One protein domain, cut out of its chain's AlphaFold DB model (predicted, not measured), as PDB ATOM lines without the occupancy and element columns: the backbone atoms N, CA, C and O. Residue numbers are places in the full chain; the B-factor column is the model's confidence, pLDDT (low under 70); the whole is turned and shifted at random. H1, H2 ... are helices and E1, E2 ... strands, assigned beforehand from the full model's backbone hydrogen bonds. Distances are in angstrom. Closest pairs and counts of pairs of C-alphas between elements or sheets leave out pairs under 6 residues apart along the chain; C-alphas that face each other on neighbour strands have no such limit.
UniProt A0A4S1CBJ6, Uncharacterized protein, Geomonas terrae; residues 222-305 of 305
ATOM      1  N   LYS A 222      25.428 -17.505  26.244       82.12
ATOM      2  CA  LYS A 222      24.910 -16.454  25.355       82.12
ATOM      3  C   LYS A 222      23.671 -15.736  25.897       82.12
ATOM      4  O   LYS A 222      23.319 -14.695  25.346       82.12
ATOM      5  N   ALA A 223      23.045 -16.194  26.986       82.69
ATOM      6  CA  ALA A 223      21.890 -15.507  27.573       82.69
ATOM      7  C   ALA A 223      22.262 -14.099  28.064       82.69
ATOM      8  O   ALA A 223      21.525 -13.145  27.826       82.69
ATOM      9  N   VAL A 224      23.441 -13.940  28.680       82.38
ATOM     10  CA  VAL A 224      23.936 -12.625  29.133       82.38
ATOM     11  C   VAL A 224      24.169 -11.696  27.952       82.38
ATOM     12  O   VAL A 224      23.842 -10.513  28.026       82.38
ATOM     13  N   LEU A 225      24.734 -12.225  26.863       81.00
ATOM     14  CA  LEU A 225      24.980 -11.451  25.652       81.00
ATOM     15  C   LEU A 225      23.660 -10.978  25.041       81.00
ATOM     16  O   LEU A 225      23.499  -9.786  24.796       81.00
ATOM     17  N   TRP A 226      22.681 -11.876  24.922       90.00
ATOM     18  CA  TRP A 226      21.359 -11.515  24.424       90.00
ATOM     19  C   TRP A 226      20.706 -10.428  25.289       90.00
ATOM     20  O   TRP A 226      20.212  -9.433  24.761       90.00
ATOM     21  N   VAL A 227      20.767 -10.544  26.621       84.19
ATOM     22  CA  VAL A 227      20.222  -9.519  27.527       84.19
ATOM     23  C   VAL A 227      20.977  -8.193  27.386       84.19
ATOM     24  O   VAL A 227      20.337  -7.142  27.370       84.19
ATOM     25  N   LYS A 228      22.310  -8.195  27.228       83.75
ATOM     26  CA  LYS A 228      23.111  -6.976  26.975       83.75
ATOM     27  C   LYS A 228      22.681  -6.253  25.703       83.75
ATOM     28  O   LYS A 228      22.653  -5.024  25.688       83.75
ATOM     29  N   GLU A 229      22.353  -7.007  24.663       84.19
ATOM     30  CA  GLU A 229      21.980  -6.471  23.357       84.19
ATOM     31  C   GLU A 229      20.525  -5.982  23.321       84.19
ATOM     32  O   GLU A 229      20.248  -4.966  22.678       84.19
ATOM     33  N   ASN A 230      19.620  -6.622  24.071       85.62
ATOM     34  CA  ASN A 230      18.171  -6.429  23.924       85.62
ATOM     35  C   ASN A 230      17.483  -5.687  25.085       85.62
ATOM     36  O   ASN A 230      16.321  -5.309  24.955       85.62
ATOM     37  N   ASN A 231      18.162  -5.404  26.204       88.56
ATOM     38  CA  ASN A 231      17.582  -4.590  27.286       88.56
ATOM     39  C   ASN A 231      17.677  -3.070  27.015       88.56
ATOM     40  O   ASN A 231      18.647  -2.600  26.417       88.56
ATOM     41  N   LYS A 232      16.711  -2.277  27.499       86.25
ATOM     42  CA  LYS A 232      16.631  -0.816  27.266       86.25
ATOM     43  C   LYS A 232      17.766   0.004  27.892       86.25
ATOM     44  O   LYS A 232      17.995   1.131  27.467       86.25
ATOM     45  N   TRP A 233      18.471  -0.534  28.885       78.44
ATOM     46  CA  TRP A 233      19.391   0.221  29.747       78.44
ATOM     47  C   TRP A 233      20.875  -0.095  29.505       78.44
ATOM     48  O   TRP A 233      21.744   0.373  30.240       78.44
ATOM     49  N   GLY A 234      21.182  -0.858  28.452       71.62
ATOM     50  CA  GLY A 234      22.549  -1.111  27.997       71.62
ATOM     51  C   GLY A 234      23.301  -2.183  28.792       71.62
ATOM     52  O   GLY A 234      22.744  -2.924  29.601       71.62
ATOM     53  N   SER A 235      24.601  -2.315  28.522       68.50
ATOM     54  CA  SER A 235      25.397  -3.481  28.941       68.50
ATOM     55  C   SER A 235      25.696  -3.562  30.440       68.50
ATOM     56  O   SER A 235      26.089  -4.623  30.917       68.50
ATOM     57  N   ASN A 236      25.494  -2.466  31.176       75.19
ATOM     58  CA  ASN A 236      25.727  -2.380  32.620       75.19
ATOM     59  C   ASN A 236      24.424  -2.400  33.433       75.19
ATOM     60  O   ASN A 236      24.453  -2.144  34.636       75.19
ATOM     61  N   ALA A 237      23.285  -2.683  32.794       78.06
ATOM     62  CA  ALA A 237      21.988  -2.678  33.453       78.06
ATOM     63  C   ALA A 237      21.907  -3.722  34.586       78.06
ATOM     64  O   ALA A 237      22.467  -4.817  34.453       78.06
ATOM     65  N   PRO A 238      21.139  -3.455  35.662       79.38
ATOM     66  CA  PRO A 238      20.957  -4.405  36.761       79.38
ATOM     67  C   PRO A 238      20.466  -5.787  36.307       79.38
ATOM     68  O   PRO A 238      20.867  -6.798  36.876       79.38
ATOM     69  N   ILE A 239      19.661  -5.856  35.238       80.12
ATOM     70  CA  ILE A 239      19.223  -7.131  34.658       80.12
ATOM     71  C   ILE A 239      20.394  -7.951  34.098       80.12
ATOM     72  O   ILE A 239      20.450  -9.152  34.334       80.12
ATOM     73  N   VAL A 240      21.366  -7.320  33.428       80.12
ATOM     74  CA  VAL A 240      22.546  -8.006  32.877       80.12
ATOM     75  C   VAL A 240      23.373  -8.617  34.003       80.12
ATOM     76  O   VAL A 240      23.778  -9.774  33.924       80.12
ATOM     77  N   GLN A 241      23.592  -7.848  35.070       80.94
ATOM     78  CA  GLN A 241      24.332  -8.308  36.242       80.94
ATOM     79  C   GLN A 241      23.578  -9.421  36.980       80.94
ATOM     80  O   GLN A 241      24.196 -10.382  37.430       80.94
ATOM     81  N   SER A 242      22.247  -9.322  37.062       81.25
ATOM     82  CA  SER A 242      21.391 -10.345  37.667       81.25
ATOM     83  C   SER A 242      21.446 -11.664  36.892       81.25
ATOM     84  O   SER A 242      21.699 -12.702  37.495       81.25
ATOM     85  N   VAL A 243      21.311 -11.630  35.558       82.06
ATOM     86  CA  VAL A 243      21.406 -12.831  34.710       82.06
ATOM     87  C   VAL A 243      22.807 -13.441  34.767       82.06
ATOM     88  O   VAL A 243      22.922 -14.654  34.924       82.06
ATOM     89  N   GLN A 244      23.864 -12.622  34.716       83.06
ATOM     90  CA  GLN A 244      25.247 -13.090  34.869       83.06
ATOM     91  C   GLN A 244      25.444 -13.783  36.222       83.06
ATOM     92  O   GLN A 244      25.846 -14.938  36.266       83.06
ATOM     93  N   LYS A 245      25.061 -13.124  37.321       81.00
ATOM     94  CA  LYS A 245      25.164 -13.690  38.670       81.00
ATOM     95  C   LYS A 245      24.357 -14.981  38.809       81.00
ATOM     96  O   LYS A 245      24.798 -15.901  39.485       81.00
ATOM     97  N   GLN A 246      23.184 -15.059  38.182       77.38
ATOM     98  CA  GLN A 246      22.320 -16.237  38.227       77.38
ATOM     99  C   GLN A 246      22.899 -17.414  37.437       77.38
ATOM    100  O   GLN A 246      22.837 -18.535  37.937       77.38
ATOM    101  N   LEU A 247      23.518 -17.165  36.279       75.69
ATOM    102  CA  LEU A 247      24.292 -18.170  35.540       75.69
ATOM    103  C   LEU A 247      25.508 -18.643  36.336       75.69
ATOM    104  O   LEU A 247      25.704 -19.845  36.480       75.69
ATOM    105  N   ASP A 248      26.258 -17.710  36.923       73.56
ATOM    106  CA  ASP A 248      27.442 -18.018  37.730       73.56
ATOM    107  C   ASP A 248      27.071 -18.803  39.003       73.56
ATOM    108  O   ASP A 248      27.834 -19.646  39.468       73.56
ATOM    109  N   SER A 249      25.878 -18.553  39.558       66.44
ATOM    110  CA  SER A 249      25.347 -19.243  40.743       66.44
ATOM    111  C   SER A 249      24.609 -20.553  40.441       66.44
ATOM    112  O   SER A 249      24.310 -21.307  41.364       66.44
ATOM    113  N   GLY A 250      24.309 -20.845  39.171       58.50
ATOM    114  CA  GLY A 250      23.539 -22.006  38.708       58.50
ATOM    115  C   GLY A 250      24.302 -23.333  38.754       58.50
ATOM    116  O   GLY A 250      24.017 -24.234  37.966       58.50
ATOM    117  N   ILE A 251      25.265 -23.452  39.669       46.31
ATOM    118  CA  ILE A 251      26.091 -24.632  39.913       46.31
ATOM    119  C   ILE A 251      25.171 -25.749  40.437       46.31
ATOM    120  O   ILE A 251      24.947 -25.884  41.636       46.31
ATOM    121  N   GLY A 252      24.575 -26.513  39.513       46.94
ATOM    122  CA  GLY A 252      23.890 -27.779  39.794       46.94
ATOM    123  C   GLY A 252      22.424 -27.929  39.365       46.94
ATOM    124  O   GLY A 252      21.849 -28.970  39.668       46.94
ATOM    125  N   LYS A 253      21.783 -26.972  38.676       50.97
ATOM    126  CA  LYS A 253      20.352 -27.098  38.318       50.97
ATOM    127  C   LYS A 253      20.110 -27.287  36.824       50.97
ATOM    128  O   LYS A 253      20.507 -26.462  36.010       50.97
ATOM    129  N   SER A 254      19.406 -28.368  36.491       63.94
ATOM    130  CA  SER A 254      19.079 -28.801  35.122       63.94
ATOM    131  C   SER A 254      18.305 -27.767  34.289       63.94
ATOM    132  O   SER A 254      18.345 -27.830  33.059       63.94
ATOM    133  N   LYS A 255      17.611 -26.810  34.932       79.56
ATOM    134  CA  LYS A 255      16.845 -25.759  34.252       79.56
ATOM    135  C   LYS A 255      16.852 -24.423  35.000       79.56
ATOM    136  O   LYS A 255      16.387 -24.328  36.140       79.56
ATOM    137  N   VAL A 256      17.260 -23.365  34.301       82.88
ATOM    138  CA  VAL A 256      17.145 -21.965  34.736       82.88
ATOM    139  C   VAL A 256      16.212 -21.216  33.792       82.88
ATOM    140  O   VAL A 256      16.291 -21.385  32.578       82.88
ATOM    141  N   VAL A 257      15.304 -20.405  34.340       85.44
ATOM    142  CA  VAL A 257      14.373 -19.608  33.535       85.44
ATOM    143  C   VAL A 257      14.353 -18.160  34.001       85.44
ATOM    144  O   VAL A 257      14.213 -17.885  35.195       85.44
ATOM    145  N   TRP A 258      14.422 -17.256  33.027       88.88
ATOM    146  CA  TRP A 258      14.165 -15.832  33.182       88.88
ATOM    147  C   TRP A 258      12.925 -15.441  32.387       88.88
ATOM    148  O   TRP A 258      12.788 -15.787  31.216       88.88
ATOM    149  N   GLU A 259      12.037 -14.690  33.018       89.31
ATOM    150  CA  GLU A 259      10.922 -14.023  32.350       89.31
ATOM    151  C   GLU A 259      11.137 -12.515  32.463       89.31
ATOM    152  O   GLU A 259      11.263 -11.985  33.569       89.31
ATOM    153  N   ILE A 260      11.232 -11.843  31.319       87.12
ATOM    154  CA  ILE A 260      11.580 -10.427  31.200       87.12
ATOM    155  C   ILE A 260      10.374  -9.690  30.632       87.12
ATOM    156  O   ILE A 260       9.919 -10.012  29.536       87.12
ATOM    157  N   GLY A 261       9.873  -8.708  31.379       85.69
ATOM    158  CA  GLY A 261       8.744  -7.887  30.957       85.69
ATOM    159  C   GLY A 261       9.100  -6.858  29.876       85.69
ATOM    160  O   GLY A 261      10.222  -6.350  29.817       85.69
ATOM    161  N   ARG A 262       8.113  -6.483  29.062       83.88
ATOM    162  CA  ARG A 262       8.191  -5.492  27.968       83.88
ATOM    163  C   ARG A 262       8.721  -4.107  28.345       83.88
ATOM    164  O   ARG A 262       9.258  -3.365  27.520       83.88
ATOM    165  N   GLY A 263       8.587  -3.717  29.606       80.75
ATOM    166  CA  GLY A 263       9.157  -2.485  30.144       80.75
ATOM    167  C   GLY A 263      10.687  -2.503  30.170       80.75
ATOM    168  O   GLY A 263      11.294  -1.436  30.210       80.75
ATOM    169  N   VAL A 264      11.305  -3.687  30.086       81.50
ATOM    170  CA  VAL A 264      12.752  -3.922  30.196       81.50
ATOM    171  C   VAL A 264      13.446  -4.088  28.832       81.50
ATOM    172  O   VAL A 264      14.646  -3.834  28.718       81.50
ATOM    173  N   THR A 265      12.724  -4.469  27.778       86.00
ATOM    174  CA  THR A 265      13.278  -4.850  26.460       86.00
ATOM    175  C   THR A 265      13.129  -3.761  25.402       86.00
ATOM    176  O   THR A 265      12.109  -3.086  25.339       86.00
ATOM    177  N   LYS A 266      14.143  -3.542  24.557       85.31
ATOM    178  CA  LYS A 266      14.182  -2.424  23.588       85.31
ATOM    179  C   LYS A 266      12.987  -2.379  22.639       85.31
ATOM    180  O   LYS A 266      12.530  -1.291  22.304       85.31
ATOM    181  N   ASP A 267      12.491  -3.539  22.243       85.56
ATOM    182  CA  ASP A 267      11.358  -3.719  21.334       85.56
ATOM    183  C   ASP A 267       9.987  -3.652  22.022       85.56
ATOM    184  O   ASP A 267       8.963  -3.679  21.343       85.56
ATOM    185  N   GLY A 268       9.947  -3.534  23.353       85.12
ATOM    186  CA  GLY A 268       8.696  -3.451  24.096       85.12
ATOM    187  C   GLY A 268       7.921  -4.765  24.138       85.12
ATOM    188  O   GLY A 268       6.692  -4.725  24.207       85.12
ATOM    189  N   LYS A 269       8.608  -5.915  24.103       87.31
ATOM    190  CA  LYS A 269       7.977  -7.243  24.149       87.31
ATOM    191  C   LYS A 269       8.405  -8.085  25.348       87.31
ATOM    192  O   LYS A 269       9.475  -7.883  25.920       87.31
ATOM    193  N   ASP A 270       7.565  -9.045  25.723       88.06
ATOM    194  CA  ASP A 270       7.831  -9.967  26.826       88.06
ATOM    195  C   ASP A 270       8.640 -11.175  26.334       88.06
ATOM    196  O   ASP A 270       8.352 -11.741  25.279       88.06
ATOM    197  N   TYR A 271       9.639 -11.602  27.105       89.19
ATOM    198  CA  TYR A 271      10.506 -12.720  26.731       89.19
ATOM    199  C   TYR A 271      10.640 -13.749  27.837       89.19
ATOM    200  O   TYR A 271      10.719 -13.429  29.024       89.19
ATOM    201  N   ARG A 272      10.753 -15.006  27.419       91.12
ATOM    202  CA  ARG A 272      11.140 -16.131  28.254       91.12
ATOM    203  C   ARG A 272      12.461 -16.695  27.762       91.12
ATOM    204  O   ARG A 272      12.543 -17.224  26.658       91.12
ATOM    205  N   ILE A 273      13.475 -16.604  28.605       88.25
ATOM    206  CA  ILE A 273      14.796 -17.173  28.370       88.25
ATOM    207  C   ILE A 273      14.899 -18.429  29.225       88.25
ATOM    208  O   ILE A 273      14.790 -18.363  30.448       88.25
ATOM    209  N   GLU A 274      15.093 -19.577  28.596       86.44
ATOM    210  CA  GLU A 274      15.312 -20.850  29.267       86.44
ATOM    211  C   GLU A 274      16.724 -21.344  28.973       86.44
ATOM    212  O   GLU A 274      17.153 -21.397  27.826       86.44
ATOM    213  N   CYS A 275      17.430 -21.736  30.023       81.69
ATOM    214  CA  CYS A 275      18.645 -22.519  29.933       81.69
ATOM    215  C   CYS A 275      18.342 -23.926  30.448       81.69
ATOM    216  O   CYS A 275      17.941 -24.077  31.605       81.69
ATOM    217  N   ILE A 276      18.497 -24.945  29.603       81.31
ATOM    218  CA  ILE A 276      18.257 -26.351  29.955       81.31
ATOM    219  C   ILE A 276      19.436 -27.172  29.447       81.31
ATOM    220  O   ILE A 276      19.659 -27.205  28.244       81.31
ATOM    221  N   ASN A 277      20.170 -27.851  30.333       74.25
ATOM    222  CA  ASN A 277      21.334 -28.674  29.958       74.25
ATOM    223  C   ASN A 277      22.330 -27.949  29.022       74.25
ATOM    224  O   ASN A 277      22.757 -28.505  28.018       74.25
ATOM    225  N   ASP A 278      22.651 -26.692  29.341       73.69
ATOM    226  CA  ASP A 278      23.486 -25.767  28.548       73.69
ATOM    227  C   ASP A 278      22.908 -25.306  27.193       73.69
ATOM    228  O   ASP A 278      23.515 -24.488  26.508       73.69
ATOM    229  N   ASN A 279      21.684 -25.706  26.847       80.06
ATOM    230  CA  ASN A 279      20.985 -25.195  25.672       80.06
ATOM    231  C   ASN A 279      20.140 -23.967  26.010       80.06
ATOM    232  O   ASN A 279      19.252 -24.007  26.871       80.06
ATOM    233  N   LEU A 280      20.410 -22.874  25.297       83.25
ATOM    234  CA  LEU A 280      19.684 -21.620  25.397       83.25
ATOM    235  C   LEU A 280      18.492 -21.605  24.443       83.25
ATOM    236  O   LEU A 280      18.652 -21.692  23.227       83.25
ATOM    237  N   ASN A 281      17.305 -21.393  24.997       86.88
ATOM    238  CA  ASN A 281      16.094 -21.131  24.239       86.88
ATOM    239  C   ASN A 281      15.516 -19.772  24.642       86.88
ATOM    240  O   ASN A 281      15.319 -19.498  25.825       86.88
ATOM    241  N   ILE A 282      15.242 -18.918  23.661       87.81
ATOM    242  CA  ILE A 282      14.664 -17.592  23.871       87.81
ATOM    243  C   ILE A 282      13.359 -17.537  23.096       87.81
ATOM    244  O   ILE A 282      13.356 -17.612  21.870       87.81
ATOM    245  N   LYS A 283      12.249 -17.401  23.819       91.12
ATOM    246  CA  LYS A 283      10.909 -17.315  23.246       91.12
ATOM    247  C   LYS A 283      10.289 -15.961  23.579       91.12
ATOM    248  O   LYS A 283      10.189 -15.596  24.748       91.12
ATOM    249  N   GLU A 284       9.837 -15.249  22.556       90.00
ATOM    250  CA  GLU A 284       8.935 -14.104  22.707       90.00
ATOM    251  C   GLU A 284       7.554 -14.593  23.177       90.00
ATOM    252  O   GLU A 284       7.031 -15.580  22.655       90.00
ATOM    253  N   LEU A 285       6.983 -13.935  24.183       87.31
ATOM    254  CA  LEU A 285       5.668 -14.257  24.731       87.31
ATOM    255  C   LEU A 285       4.612 -13.285  24.207       87.31
ATOM    256  O   LEU A 285       4.857 -12.084  24.091       87.31
ATOM    257  N   THR A 286       3.405 -13.791  23.959       89.44
ATOM    258  CA  THR A 286       2.251 -12.916  23.704       89.44
ATOM    259  C   THR A 286       1.780 -12.249  25.001       89.44
ATOM    260  O   THR A 286       2.060 -12.732  26.100       89.44
ATOM    261  N   ALA A 287       1.014 -11.157  24.893       81.88
ATOM    262  CA  ALA A 287       0.470 -10.464  26.066       81.88
ATOM    263  C   ALA A 287      -0.372 -11.396  26.961       81.88
ATOM    264  O   ALA A 287      -0.195 -11.408  28.176       81.88
ATOM    265  N   GLU A 288      -1.202 -12.257  26.364       83.81
ATOM    266  CA  GLU A 288      -1.991 -13.250  27.104       83.81
ATOM    267  C   GLU A 288      -1.118 -14.302  27.811       83.81
ATOM    268  O   GLU A 288      -1.437 -14.738  28.922       83.81
ATOM    269  N   GLU A 289      -0.008 -14.730  27.192       84.62
ATOM    270  CA  GLU A 289       0.951 -15.646  27.820       84.62
ATOM    271  C   GLU A 289       1.673 -14.973  28.998       84.62
ATOM    272  O   GLU A 289       1.853 -15.605  30.046       84.62
ATOM    273  N   ALA A 290       2.056 -13.701  28.851       83.62
ATOM    274  CA  ALA A 290       2.726 -12.917  29.884       83.62
ATOM    275  C   ALA A 290       1.815 -12.649  31.097       83.62
ATOM    276  O   ALA A 290       2.241 -12.850  32.243       83.62
ATOM    277  N   ASP A 291       0.543 -12.317  30.861       82.75
ATOM    278  CA  ASP A 291      -0.453 -12.064  31.910       82.75
ATOM    279  C   ASP A 291      -0.787 -13.328  32.709       82.75
ATOM    280  O   ASP A 291      -0.788 -13.306  33.945       82.75
ATOM    281  N   LYS A 292      -0.965 -14.479  32.038       88.00
ATOM    282  CA  LYS A 292      -1.143 -15.783  32.716       88.00
ATOM    283  C   LYS A 292       0.043 -16.127  33.621       88.00
ATOM    284  O   LYS A 292      -0.130 -16.740  34.675       88.00
ATOM    285  N   ARG A 293       1.249 -15.706  33.232       83.75
ATOM    286  CA  ARG A 293       2.499 -15.867  33.998       83.75
ATOM    287  C   ARG A 293       2.718 -14.750  35.023       83.75
ATOM    288  O   ARG A 293       3.679 -14.785  35.800       83.75
ATOM    289  N   LYS A 294       1.800 -13.781  35.091       85.50
ATOM    290  CA  LYS A 294       1.835 -12.602  35.963       85.50
ATOM    291  C   LYS A 294       3.124 -11.787  35.790       85.50
ATOM    292  O   LYS A 294       3.657 -11.298  36.793       85.50
ATOM    293  N   ILE A 295       3.707 -11.750  34.590       82.06
ATOM    294  CA  ILE A 295       4.907 -10.951  34.297       82.06
ATOM    295  C   ILE A 295       4.467  -9.486  34.294       82.06
ATOM    296  O   ILE A 295       3.598  -9.106  33.524       82.06
ATOM    297  N   LYS A 296       5.017  -8.671  35.199       76.31
ATOM    298  CA  LYS A 296       4.752  -7.225  35.211       76.31
ATOM    299  C   LYS A 296       5.703  -6.530  34.239       76.31
ATOM    300  O   LYS A 296       6.854  -6.954  34.135       76.31
ATOM    301  N   ASP A 297       5.268  -5.424  33.642       70.50
ATOM    302  CA  ASP A 297       6.013  -4.694  32.606       70.50
ATOM    303  C   ASP A 297       7.496  -4.474  32.927       70.50
ATOM    304  O   ASP A 297       8.356  -4.774  32.111       70.50
ATOM    305  N   THR A 298       7.836  -3.996  34.122       74.81
ATOM    306  CA  THR A 298       9.232  -3.709  34.505       74.81
ATOM    307  C   THR A 298       9.890  -4.824  35.316       74.81
ATOM    308  O   THR A 298      10.924  -4.610  35.947       74.81
ATOM    309  N   SER A 299       9.294  -6.019  35.340       75.00
ATOM    310  CA  SER A 299       9.775  -7.116  36.175       75.00
ATOM    311  C   SER A 299      10.695  -8.078  35.435       75.00
ATOM    312  O   SER A 299      10.552  -8.337  34.241       75.00
ATOM    313  N   VAL A 300      11.625  -8.639  36.202       76.88
ATOM    314  CA  VAL A 300      12.426  -9.796  35.822       76.88
ATOM    315  C   VAL A 300      12.130 -10.871  36.851       76.88
ATOM    316  O   VAL A 300      12.424 -10.689  38.034       76.88
ATOM    317  N   LYS A 301      11.520 -11.974  36.423       79.88
ATOM    318  CA  LYS A 301      11.310 -13.137  37.285       79.88
ATOM    319  C   LYS A 301      12.368 -14.179  37.003       79.88
ATOM    320  O   LYS A 301      12.736 -14.412  35.856       79.88
ATOM    321  N   PHE A 302      12.813 -14.819  38.070       80.19
ATOM    322  CA  PHE A 302      13.807 -15.872  38.029       80.19
ATOM    323  C   PHE A 302      13.331 -17.045  38.866       80.19
ATOM    324  O   PHE A 302      12.857 -16.863  39.990       80.19
ATOM    325  N   TRP A 303      13.514 -18.247  38.337       76.75
ATOM    326  CA  TRP A 303      13.472 -19.457  39.139       76.75
ATOM    327  C   TRP A 303      14.369 -20.530  38.530       76.75
ATOM    328  O   TRP A 303      14.668 -20.541  37.334       76.75
ATOM    329  N   SER A 304      14.787 -21.457  39.383       71.12
ATOM    330  CA  SER A 304      15.616 -22.596  39.014       71.12
ATOM    331  C   SER A 304      15.015 -23.864  39.609       71.12
ATOM    332  O   SER A 304      14.682 -23.888  40.799       71.12
ATOM    333  N   LYS A 305      14.839 -24.892  38.773       58.84
ATOM    334  CA  LYS A 305      14.412 -26.225  39.214       58.84
ATOM    335  C   LYS A 305      15.634 -27.111  39.387       58.84
ATOM    336  O   LYS A 305      16.381 -27.285  38.398       58.84
TER     337      LYS A 305
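Overview. This is residues 222 to 305 of the 305 residues of an uncharacterized protein of Geomonas terrae (UniProt A0A4S1CBJ6). A twisted sheet of four strands has one face covered by two helices, H1 and H2, which lie side by side and run along the strands as a helical hairpin. The short helix H3 packs at one end of the opposite face, near the first residue of E2, and leaves most of that face bare. The printed part has 84 residues with three named helices and four named strands, in the order H1 H2 E1 E2 E3 H3 E4; the sheet's order is E3 - E2 - E1 - E4, all antiparallel, and the class is mixed, helices and strands. It is compact, with a radius of gyration of the C-alphas of 12.0 A, and spans 32 by 28 by 17 A.

Along the chain. Start in the sheet at C-alpha 255, (16.845, -25.759, 34.252), where E1, residues 255 to 260, begins its 16.5 A. E2 takes residues 270 to 276 over 19.7 A, and E3 residues 279 to 285 over 18.8 A. E4, residues 300 to 304, 13.6 A long, ends at C-alpha 304, (15.616, -22.596, 39.014). For the helices, find C-alpha 222 at (24.910, -16.454, 25.355); from there H1 runs to residue 230, 12.2 A. H2 takes residues 238 to 249, 16.0 A, and H3 residues 287 to 292, 8.7 A.

Arrangement. Look first at E1, E2 and E3, a meander, each strand the antiparallel neighbour of the one before. Between E2 and E1, at 168 degrees, N 258 and O 273 are 2.8 A apart, within hydrogen-bond range. E3 and E2 stand at 160 degrees, with N 274 and O 281 at 2.8 A. On the other side of E1, edge strand E4 stands at 171 degrees to it, with N 259 and O 301 at 2.9 A. The sheet is twisted, its C-alphas up to 4.2 A off the best plane. H1 is on the sheet over E2, at a height of 9.8 A. H2 is on the same face at 10.1 A, over E1 and only just over E4, where 3 of its C-alphas fall. H1 and residues 239 to 244 of H2 touch, closest at the C-alphas of Val 224 and Gln 244, 5.9 A; the helices run opposite ways at a shallow tilt of 2 degrees. H3 is on the opposite face, closest to E2 at the C-alphas of Asp 270 and Ala 290, 6.6 A. In H1, H2 and H3 every O i to N i+4 pair is within hydrogen-bond range.

Size, cuts and confidence. The C-alphas of Ile 251 and Glu 288, the two farthest apart, are 32.9 A from each other. The printed part has no cut and no long link. Look for low confidence at residue 235, residues 249 to 254 and residue 305, where pLDDT is under 70; the mean of the printed part is 80.1.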